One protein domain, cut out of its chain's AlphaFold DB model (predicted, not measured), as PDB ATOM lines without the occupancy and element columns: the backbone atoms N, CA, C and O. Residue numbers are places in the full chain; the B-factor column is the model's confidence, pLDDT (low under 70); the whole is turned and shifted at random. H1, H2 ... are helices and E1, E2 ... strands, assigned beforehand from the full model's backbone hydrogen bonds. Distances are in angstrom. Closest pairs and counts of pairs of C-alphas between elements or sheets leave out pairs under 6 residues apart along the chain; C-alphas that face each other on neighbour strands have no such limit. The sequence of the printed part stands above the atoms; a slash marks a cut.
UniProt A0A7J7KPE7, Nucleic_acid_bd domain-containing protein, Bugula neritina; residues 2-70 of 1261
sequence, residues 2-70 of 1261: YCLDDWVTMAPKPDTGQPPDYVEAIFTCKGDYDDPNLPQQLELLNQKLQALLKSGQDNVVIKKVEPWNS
ATOM      1  N   TYR A   2      34.470 -45.537  16.836       37.59
ATOM      2  CA  TYR A   2      33.049 -45.192  16.738       37.59
ATOM      3  C   TYR A   2      32.948 -43.813  16.085       37.59
ATOM      4  O   TYR A   2      33.779 -42.954  16.392       37.59
ATOM      5  N   CYS A   3      31.986 -43.587  15.192       40.38
ATOM      6  CA  CYS A   3      31.767 -42.241  14.676       40.38
ATOM      7  C   CYS A   3      31.029 -41.442  15.750       40.38
ATOM      8  O   CYS A   3      30.052 -41.910  16.325       40.38
ATOM      9  N   LEU A   4      31.472 -40.216  16.033       52.84
ATOM     10  CA  LEU A   4      30.784 -39.360  17.010       52.84
ATOM     11  C   LEU A   4      29.347 -39.011  16.570       52.84
ATOM     12  O   LEU A   4      28.489 -38.750  17.411       52.84
ATOM     13  N   ASP A   5      29.073 -39.104  15.268       49.16
ATOM     14  CA  ASP A   5      27.745 -38.988  14.661       49.16
ATOM     15  C   ASP A   5      26.779 -40.113  15.105       49.16
ATOM     16  O   ASP A   5      25.576 -39.871  15.250       49.16
ATOM     17  N   ASP A   6      27.299 -41.313  15.412       52.44
ATOM     18  CA  ASP A   6      26.526 -42.449  15.955       52.44
ATOM     19  C   ASP A   6      25.956 -42.125  17.348       52.44
ATOM     20  O   ASP A   6      24.984 -42.730  17.799       52.44
ATOM     21  N   TRP A   7      26.564 -41.162  18.048       55.06
ATOM     22  CA  TRP A   7      26.192 -40.792  19.411       55.06
ATOM     23  C   TRP A   7      25.228 -39.603  19.449       55.06
ATOM     24  O   TRP A   7      24.271 -39.613  20.221       55.06
ATOM     25  N   VAL A   8      25.391 -38.641  18.533       51.19
ATOM     26  CA  VAL A   8      24.395 -37.578  18.290       51.19
ATOM     27  C   VAL A   8      23.050 -38.177  17.847       51.19
ATOM     28  O   VAL A   8      21.993 -37.636  18.165       51.19
ATOM     29  N   THR A   9      23.066 -39.332  17.173       49.66
ATOM     30  CA  THR A   9      21.856 -40.071  16.772       49.66
ATOM     31  C   THR A   9      21.237 -40.954  17.866       49.66
ATOM     32  O   THR A   9      20.140 -41.469  17.650       49.66
ATOM     33  N   MET A  10      21.859 -41.084  19.047       47.31
ATOM     34  CA  MET A  10      21.268 -41.771  20.213       47.31
ATOM     35  C   MET A  10      20.481 -40.851  21.159       47.31
ATOM     36  O   MET A  10      19.877 -41.339  22.115       47.31
ATOM     37  N   ALA A  11      20.424 -39.542  20.895       56.28
ATOM     38  CA  ALA A  11      19.472 -38.669  21.578       56.28
ATOM     39  C   ALA A  11      18.027 -39.110  21.238       56.28
ATOM     40  O   ALA A  11      17.697 -39.226  20.052       56.28
ATOM     41  N   PRO A  12      17.152 -39.369  22.233       54.59
ATOM     42  CA  PRO A  12      15.787 -39.803  21.965       54.59
ATOM     43  C   PRO A  12      15.022 -38.701  21.227       54.59
ATOM     44  O   PRO A  12      15.029 -37.540  21.640       54.59
ATOM     45  N   LYS A  13      14.347 -39.065  20.133       57.62
ATOM     46  CA  LYS A  13      13.454 -38.139  19.429       57.62
ATOM     47  C   LYS A  13      12.261 -37.812  20.337       57.62
ATOM     48  O   LYS A  13      11.677 -38.743  20.884       57.62
ATOM     49  N   PRO A  14      11.875 -36.536  20.496       56.75
ATOM     50  CA  PRO A  14      10.659 -36.192  21.217       56.75
ATOM     51  C   PRO A  14       9.429 -36.582  20.382       56.75
ATOM     52  O   PRO A  14       9.223 -36.048  19.294       56.75
ATOM     53  N   ASP A  15       8.603 -37.493  20.900       61.06
ATOM     54  CA  ASP A  15       7.354 -37.922  20.243       61.06
ATOM     55  C   ASP A  15       6.259 -36.835  20.264       61.06
ATOM     56  O   ASP A  15       5.281 -36.895  19.517       61.06
ATOM     57  N   THR A  16       6.418 -35.806  21.100       61.44
ATOM     58  CA  THR A  16       5.575 -34.606  21.113       61.44
ATOM     59  C   THR A  16       6.121 -33.559  20.143       61.44
ATOM     60  O   THR A  16       7.259 -33.120  20.288       61.44
ATOM     61  N   GLY A  17       5.294 -33.096  19.198       78.56
ATOM     62  CA  GLY A  17       5.668 -32.174  18.108       78.56
ATOM     63  C   GLY A  17       6.037 -30.730  18.494       78.56
ATOM     64  O   GLY A  17       5.958 -29.841  17.652       78.56
ATOM     65  N   GLN A  18       6.426 -30.491  19.744       63.69
ATOM     66  CA  GLN A  18       7.017 -29.250  20.230       63.69
ATOM     67  C   GLN A  18       8.430 -29.597  20.723       63.69
ATOM     68  O   GLN A  18       8.546 -30.481  21.574       63.69
ATOM     69  N   PRO A  19       9.502 -28.980  20.186       62.50
ATOM     70  CA  PRO A  19      10.861 -29.310  20.601       62.50
ATOM     71  C   PRO A  19      11.036 -28.959  22.086       62.50
ATOM     72  O   PRO A  19      10.768 -27.815  22.454       62.50
ATOM     73  N   PRO A  20      11.463 -29.905  22.944       67.19
ATOM     74  CA  PRO A  20      11.838 -29.592  24.317       67.19
ATOM     75  C   PRO A  20      12.968 -28.562  24.364       67.19
ATOM     76  O   PRO A  20      13.827 -28.540  23.478       67.19
ATOM     77  N   ASP A  21      12.997 -27.762  25.430       77.25
ATOM     78  CA  ASP A  21      14.073 -26.808  25.710       77.25
ATOM     79  C   ASP A  21      15.362 -27.556  26.100       77.25
ATOM     80  O   ASP A  21      15.715 -27.720  27.269       77.25
ATOM     81  N   TYR A  22      16.049 -28.079  25.084       80.81
ATOM     82  CA  TYR A  22      17.320 -28.775  25.223       80.81
ATOM     83  C   TYR A  22      18.478 -27.781  25.319       80.81
ATOM     84  O   TYR A  22      18.695 -26.962  24.422       80.81
ATOM     85  N   VAL A  23      19.308 -27.918  26.353       80.06
ATOM     86  CA  VAL A  23      20.592 -27.208  26.417       80.06
ATOM     87  C   VAL A  23      21.605 -27.957  25.551       80.06
ATOM     88  O   VAL A  23      22.004 -29.082  25.864       80.06
ATOM     89  N   GLU A  24      22.041 -27.329  24.456       79.94
ATOM     90  CA  GLU A  24      23.095 -27.871  23.596       79.94
ATOM     91  C   GLU A  24      24.471 -27.734  24.262       79.94
ATOM     92  O   GLU A  24      24.997 -26.631  24.430       79.94
ATOM     93  N   ALA A  25      25.099 -28.861  24.597       78.44
ATOM     94  CA  ALA A  25      26.464 -28.895  25.113       78.44
ATOM     95  C   ALA A  25      27.470 -29.273  24.011       78.44
ATOM     96  O   ALA A  25      27.313 -30.281  23.320       78.44
ATOM     97  N   ILE A  26      28.549 -28.495  23.883       79.12
ATOM     98  CA  ILE A  26      29.738 -28.866  23.101       79.12
ATOM     99  C   ILE A  26      30.835 -29.246  24.088       79.12
ATOM    100  O   ILE A  26      31.266 -28.419  24.895       79.12
ATOM    101  N   PHE A  27      31.302 -30.490  24.021       81.12
ATOM    102  CA  PHE A  27      32.398 -30.951  24.858       81.12
ATOM    103  C   PHE A  27      33.752 -30.790  24.165       81.12
ATOM    104  O   PHE A  27      33.855 -30.975  22.955       81.12
ATOM    105  N   THR A  28      34.803 -30.481  24.931       80.81
ATOM    106  CA  THR A  28      36.174 -30.371  24.403       80.81
ATOM    107  C   THR A  28      37.123 -31.295  25.160       80.81
ATOM    108  O   THR A  28      37.420 -31.076  26.335       80.81
ATOM    109  N   CYS A  29      37.596 -32.363  24.505       79.75
ATOM    110  CA  CYS A  29      38.489 -33.322  25.155       79.75
ATOM    111  C   CYS A  29      39.954 -32.919  24.970       79.75
ATOM    112  O   CYS A  29      40.464 -32.824  23.850       79.75
ATOM    113  N   LYS A  30      40.650 -32.719  26.094       77.50
ATOM    114  CA  LYS A  30      42.091 -32.471  26.148       77.50
ATOM    115  C   LYS A  30      42.850 -33.786  26.341       77.50
ATOM    116  O   LYS A  30      43.384 -34.064  27.414       77.50
ATOM    117  N   GLY A  31      42.878 -34.595  25.289       78.50
ATOM    118  CA  GLY A  31      43.517 -35.906  25.288       78.50
ATOM    119  C   GLY A  31      43.530 -36.544  23.903       78.50
ATOM    120  O   GLY A  31      43.232 -35.890  22.904       78.50
ATOM    121  N   ASP A  32      43.884 -37.823  23.874       78.69
ATOM    122  CA  ASP A  32      43.747 -38.668  22.690       78.69
ATOM    123  C   ASP A  32      42.258 -38.919  22.390       78.69
ATOM    124  O   ASP A  32      41.449 -39.067  23.310       78.69
ATOM    125  N   TYR A  33      41.901 -38.953  21.108       82.75
ATOM    126  CA  TYR A  33      40.541 -39.241  20.644       82.75
ATOM    127  C   TYR A  33      40.268 -40.735  20.530       82.75
ATOM    128  O   TYR A  33      39.114 -41.151  20.618       82.75
ATOM    129  N   ASP A  34      41.328 -41.534  20.418       83.44
ATOM    130  CA  ASP A  34      41.263 -42.990  20.392       83.44
ATOM    131  C   ASP A  34      41.437 -43.616  21.797       83.44
ATOM    132  O   ASP A  34      41.576 -44.835  21.915       83.44
ATOM    133  N   ASP A  35      41.385 -42.822  22.883       86.31
ATOM    134  CA  ASP A  35      41.343 -43.353  24.256       86.31
ATOM    135  C   ASP A  35      40.048 -44.172  24.457       86.31
ATOM    136  O   ASP A  35      38.954 -43.598  24.472       86.31
ATOM    137  N   PRO A  36      40.126 -45.504  24.660       89.94
ATOM    138  CA  PRO A  36      38.943 -46.364  24.716       89.94
ATOM    139  C   PRO A  36      38.047 -46.087  25.932       89.94
ATOM    140  O   PRO A  36      36.914 -46.562  25.977       89.94
ATOM    141  N   ASN A  37      38.526 -45.310  26.909       89.88
ATOM    142  CA  ASN A  37      37.766 -44.907  28.091       89.88
ATOM    143  C   ASN A  37      36.991 -43.595  27.872       89.88
ATOM    144  O   ASN A  37      36.113 -43.274  28.677       89.88
ATOM    145  N   LEU A  38      37.290 -42.832  26.810       86.25
ATOM    146  CA  LEU A  38      36.649 -41.545  26.523       86.25
ATOM    147  C   LEU A  38      35.111 -41.645  26.437       86.25
ATOM    148  O   LEU A  38      34.454 -40.780  27.023       86.25
ATOM    149  N   PRO A  39      34.503 -42.688  25.828       88.06
ATOM    150  CA  PRO A  39      33.050 -42.822  25.824       88.06
ATOM    151  C   PRO A  39      32.458 -42.965  27.237       88.06
ATOM    152  O   PRO A  39      31.497 -42.289  27.594       88.06
ATOM    153  N   GLN A  40      33.076 -43.781  28.095       91.62
ATOM    154  CA  GLN A  40      32.608 -43.966  29.472       91.62
ATOM    155  C   GLN A  40      32.801 -42.696  30.322       91.62
ATOM    156  O   GLN A  40      31.966 -42.380  31.170       91.62
ATOM    157  N   GLN A  41      33.886 -41.949  30.090       88.06
ATOM    158  CA  GLN A  41      34.175 -40.697  30.796       88.06
ATOM    159  C   GLN A  41      33.226 -39.564  30.393       88.06
ATOM    160  O   GLN A  41      32.782 -38.817  31.267       88.06
ATOM    161  N   LEU A  42      32.888 -39.446  29.104       88.44
ATOM    162  CA  LEU A  42      31.912 -38.461  28.641       88.44
ATOM    163  C   LEU A  42      30.504 -38.805  29.128       88.44
ATOM    164  O   LEU A  42      29.816 -37.909  29.598       88.44
ATOM    165  N   GLU A  43      30.086 -40.073  29.083       89.88
ATOM    166  CA  GLU A  43      28.754 -40.468  29.560       89.88
ATOM    167  C   GLU A  43      28.600 -40.234  31.073       89.88
ATOM    168  O   GLU A  43      27.636 -39.612  31.519       89.88
ATOM    169  N   LEU A  44      29.615 -40.585  31.875       90.56
ATOM    170  CA  LEU A  44      29.655 -40.234  33.300       90.56
ATOM    171  C   LEU A  44      29.600 -38.711  33.535       90.56
ATOM    172  O   LEU A  44      29.055 -38.256  34.544       90.56
ATOM    173  N   LEU A  45      30.177 -37.910  32.637       87.31
ATOM    174  CA  LEU A  45      30.121 -36.452  32.722       87.31
ATOM    175  C   LEU A  45      28.766 -35.893  32.267       87.31
ATOM    176  O   LEU A  45      28.286 -34.949  32.886       87.31
ATOM    177  N   ASN A  46      28.131 -36.491  31.260       87.19
ATOM    178  CA  ASN A  46      26.781 -36.171  30.800       87.19
ATOM    179  C   ASN A  46      25.769 -36.384  31.935       87.19
ATOM    180  O   ASN A  46      25.047 -35.464  32.311       87.19
ATOM    181  N   GLN A  47      25.825 -37.548  32.586       88.88
ATOM    182  CA  GLN A  47      25.005 -37.874  33.754       88.88
ATOM    183  C   GLN A  47      25.228 -36.898  34.919       88.88
ATOM    184  O   GLN A  47      24.265 -36.488  35.569       88.88
ATOM    185  N   LYS A  48      26.477 -36.474  35.172       87.62
ATOM    186  CA  LYS A  48      26.796 -35.441  36.177       87.62
ATOM    187  C   LYS A  48      26.283 -34.056  35.786       87.62
ATOM    188  O   LYS A  48      25.781 -33.341  36.645       87.62
ATOM    189  N   LEU A  49      26.393 -33.678  34.515       84.56
ATOM    190  CA  LEU A  49      25.935 -32.392  33.997       84.56
ATOM    191  C   LEU A  49      24.408 -32.287  34.075       84.56
ATOM    192  O   LEU A  49      23.890 -31.324  34.631       84.56
ATOM    193  N   GLN A  50      23.700 -33.327  33.633       86.69
ATOM    194  CA  GLN A  50      22.262 -33.468  33.839       86.69
ATOM    195  C   GLN A  50      21.917 -33.459  35.337       86.69
ATOM    196  O   GLN A  50      21.007 -32.749  35.743       86.69
ATOM    197  N   ALA A  51      22.654 -34.176  36.194       87.56
ATOM    198  CA  ALA A  51      22.411 -34.164  37.641       87.56
ATOM    199  C   ALA A  51      22.588 -32.781  38.298       87.56
ATOM    200  O   ALA A  51      21.872 -32.485  39.249       87.56
ATOM    201  N   LEU A  52      23.485 -31.935  37.781       83.94
ATOM    202  CA  LEU A  52      23.655 -30.545  38.221       83.94
ATOM    203  C   LEU A  52      22.568 -29.600  37.684       83.94
ATOM    204  O   LEU A  52      22.322 -28.566  38.297       83.94
ATOM    205  N   LEU A  53      21.930 -29.939  36.559       84.00
ATOM    206  CA  LEU A  53      20.919 -29.107  35.892       84.00
ATOM    207  C   LEU A  53      19.467 -29.549  36.158       84.00
ATOM    208  O   LEU A  53      18.548 -28.801  35.845       84.00
ATOM    209  N   LYS A  54      19.255 -30.682  36.848       72.88
ATOM    210  CA  LYS A  54      17.951 -31.207  37.328       72.88
ATOM    211  C   LYS A  54      17.137 -30.273  38.244       72.88
ATOM    212  O   LYS A  54      16.065 -30.659  38.699       72.88
ATOM    213  N   SER A  55      17.617 -29.062  38.527       64.44
ATOM    214  CA  SER A  55      16.803 -27.971  39.080       64.44
ATOM    215  C   SER A  55      15.858 -27.330  38.048       64.44
ATOM    216  O   SER A  55      14.935 -26.625  38.444       64.44
ATOM    217  N   GLY A  56      16.096 -27.548  36.749       56.59
ATOM    218  CA  GLY A  56      15.199 -27.214  35.640       56.59
ATOM    219  C   GLY A  56      14.722 -28.469  34.898       56.59
ATOM    220  O   GLY A  56      15.171 -29.581  35.181       56.59
ATOM    221  N   GLN A  57      13.808 -28.293  33.940       63.06
ATOM    222  CA  GLN A  57      13.335 -29.374  33.050       63.06
ATOM    223  C   GLN A  57      14.276 -29.596  31.843       63.06
ATOM    224  O   GLN A  57      14.051 -30.477  31.011       63.06
ATOM    225  N   ASP A  58      15.334 -28.791  31.784       75.81
ATOM    226  CA  ASP A  58      16.330 -28.623  30.737       75.81
ATOM    227  C   ASP A  58      17.168 -29.901  30.538       75.81
ATOM    228  O   ASP A  58      18.220 -30.112  31.152       75.81
ATOM    229  N   ASN A  59      16.713 -30.777  29.645       81.38
ATOM    230  CA  ASN A  59      17.494 -31.936  29.230       81.38
ATOM    231  C   ASN A  59      18.754 -31.469  28.481       81.38
ATOM    232  O   ASN A  59      18.670 -30.751  27.485       81.38
ATOM    233  N   VAL A  60      19.937 -31.901  28.920       84.38
ATOM    234  CA  VAL A  60      21.187 -31.586  28.211       84.38
ATOM    235  C   VAL A  60      21.455 -32.623  27.132       84.38
ATOM    236  O   VAL A  60      21.511 -33.822  27.421       84.38
ATOM    237  N   VAL A  61      21.697 -32.145  25.912       85.31
ATOM    238  CA  VAL A  61      22.132 -32.961  24.776       85.31
ATOM    239  C   VAL A  61      23.557 -32.562  24.411       85.31
ATOM    240  O   VAL A  61      23.819 -31.417  24.033       85.31
ATOM    241  N   ILE A  62      24.497 -33.507  24.498       84.12
ATOM    242  CA  ILE A  62      25.858 -33.296  23.996       84.12
ATOM    243  C   ILE A  62      25.818 -33.375  22.469       84.12
ATOM    244  O   ILE A  62      25.768 -34.450  21.879       84.12
ATOM    245  N   LYS A  63      25.833 -32.207  21.827       83.06
ATOM    246  CA  LYS A  63      25.716 -32.045  20.374       83.06
ATOM    247  C   LYS A  63      27.003 -32.383  19.628       83.06
ATOM    248  O   LYS A  63      26.960 -32.720  18.448       83.06
ATOM    249  N   LYS A  64      28.160 -32.233  20.283       82.00
ATOM    250  CA  LYS A  64      29.471 -32.480  19.673       82.00
ATOM    251  C   LYS A  64      30.560 -32.693  20.719       82.00
ATOM    252  O   LYS A  64      30.516 -32.098  21.793       82.00
ATOM    253  N   VAL A  65      31.577 -33.472  20.354       79.19
ATOM    254  CA  VAL A  65      32.830 -33.617  21.104       79.19
ATOM    255  C   VAL A  65      33.980 -33.202  20.184       79.19
ATOM    256  O   VAL A  65      34.258 -33.876  19.196       79.19
ATOM    257  N   GLU A  66      34.634 -32.076  20.467       78.75
ATOM    258  CA  GLU A  66      35.701 -31.501  19.631       78.75
ATOM    259  C   GLU A  66      37.087 -31.642  20.276       78.75
ATOM    260  O   GLU A  66      37.226 -31.371  21.472       78.75
ATOM    261  N   PRO A  67      38.135 -32.025  19.520       71.81
ATOM    262  CA  PRO A  67      39.484 -32.078  20.066       71.81
ATOM    263  C   PRO A  67      39.953 -30.736  20.619       71.81
ATOM    264  O   PRO A  67      39.709 -29.692  20.012       71.81
ATOM    265  N   TRP A  68      40.740 -30.771  21.700       71.88
ATOM    266  CA  TRP A  68      41.523 -29.624  22.185       71.88
ATOM    267  C   TRP A  68      42.709 -29.310  21.244       71.88
ATOM    268  O   TRP A  68      43.866 -29.218  21.646       71.88
ATOM    269  N   ASN A  69      42.404 -29.142  19.959       60.81
ATOM    270  CA  ASN A  69      43.263 -28.543  18.941       60.81
ATOM    271  C   ASN A  69      42.987 -27.031  18.815       60.81
ATOM    272  O   ASN A  69      43.747 -26.305  18.177       60.81
ATOM    273  N   SER A  70      41.909 -26.540  19.436       60.88
ATOM    274  CA  SER A  70      41.588 -25.122  19.569       60.88
ATOM    275  C   SER A  70      42.442 -24.470  20.663       60.88
ATOM    276  O   SER A  70      42.303 -24.730  21.859       60.88
TER     277      SER A  70
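Overview. This is residues 2 to 70 of the 1261 residues of the protein "Nucleic_acid_bd domain-containing protein" of Bugula neritina (UniProt A0A7J7KPE7). A narrow ribbon of two parallel strands, E1 and E2, has one long helix, H2, running back over one face, while the short helix H1 sits beside the E2 edge of the ribbon. Residues 13 to 19 stick out at one end of the long axis as a loose loop, on the way from H1 to E1. The printed part has 69 residues, with two named helices and two named strands in the order H1, E1, H2, E2; the sheet order is E1, E2, and the class is mixed, helices and strands. The whole is only just compact, close to loose, with a radius of gyration of the C-alphas of 13.2 A, and is elongated, spanning 38 by 24 by 22 A.

Along the chain. Strand E1 is residues 23 to 29, 19.0 A from first to last C-alpha, and begins at C-alpha 23 at (20.592, -27.208, 26.417). Strand E2, residues 60 to 67, is 20.0 A long, bends by 54 degrees at residue 63 and ends at C-alpha 67 at (39.484, -32.078, 20.066). Helix H2, residues 38 to 53, is 22.1 A long and begins at C-alpha 38 at (36.649, -41.545, 26.523). Helix H1 has four residues, 5 to 8, and is 5.1 A long.

Arrangement. E1 and E2 are parallel neighbours, with 26 degrees between their directions. The C-alphas of Ala 25 and Ile 62 face each other at 4.6 A. N 25 and O 61, at 2.9 A, and N 66 and O 27, at 2.8 A, are within hydrogen-bond range. E1, H2 and E2 form a strand-helix-strand unit, two parallel strands with a helix between them along the chain, and its crossover is right-handed. The closest C-alphas of H2 and E2 are those of Gln 50 and Val 60, 6.0 A apart. E1 and H2 are near each other, with 9 pairs of C-alphas within 10 A. The closest C-alphas of H1 and E2 are those of Val 8 and Lys 63, 6.1 A apart. H1 and H2 are apart. In H2 every O i to N i+4 pair is within hydrogen-bond range; H1 is too short for such a pair, and its 1 pair of O i and N i+3 is not within range.

Size, cuts and confidence. The two C-alphas farthest apart are those of Gly 17 and Asp 32, at 38.9 A. The printed part has no cut. The link from H1 to E1, with 14 residues, is long; the other two are short. Residues 13 to 19 stand free. The mean pLDDT of the printed part is 73.9, and 23 residues are under 70: 2 to 16, 18 to 20, 55 to 57 and 69 to 70.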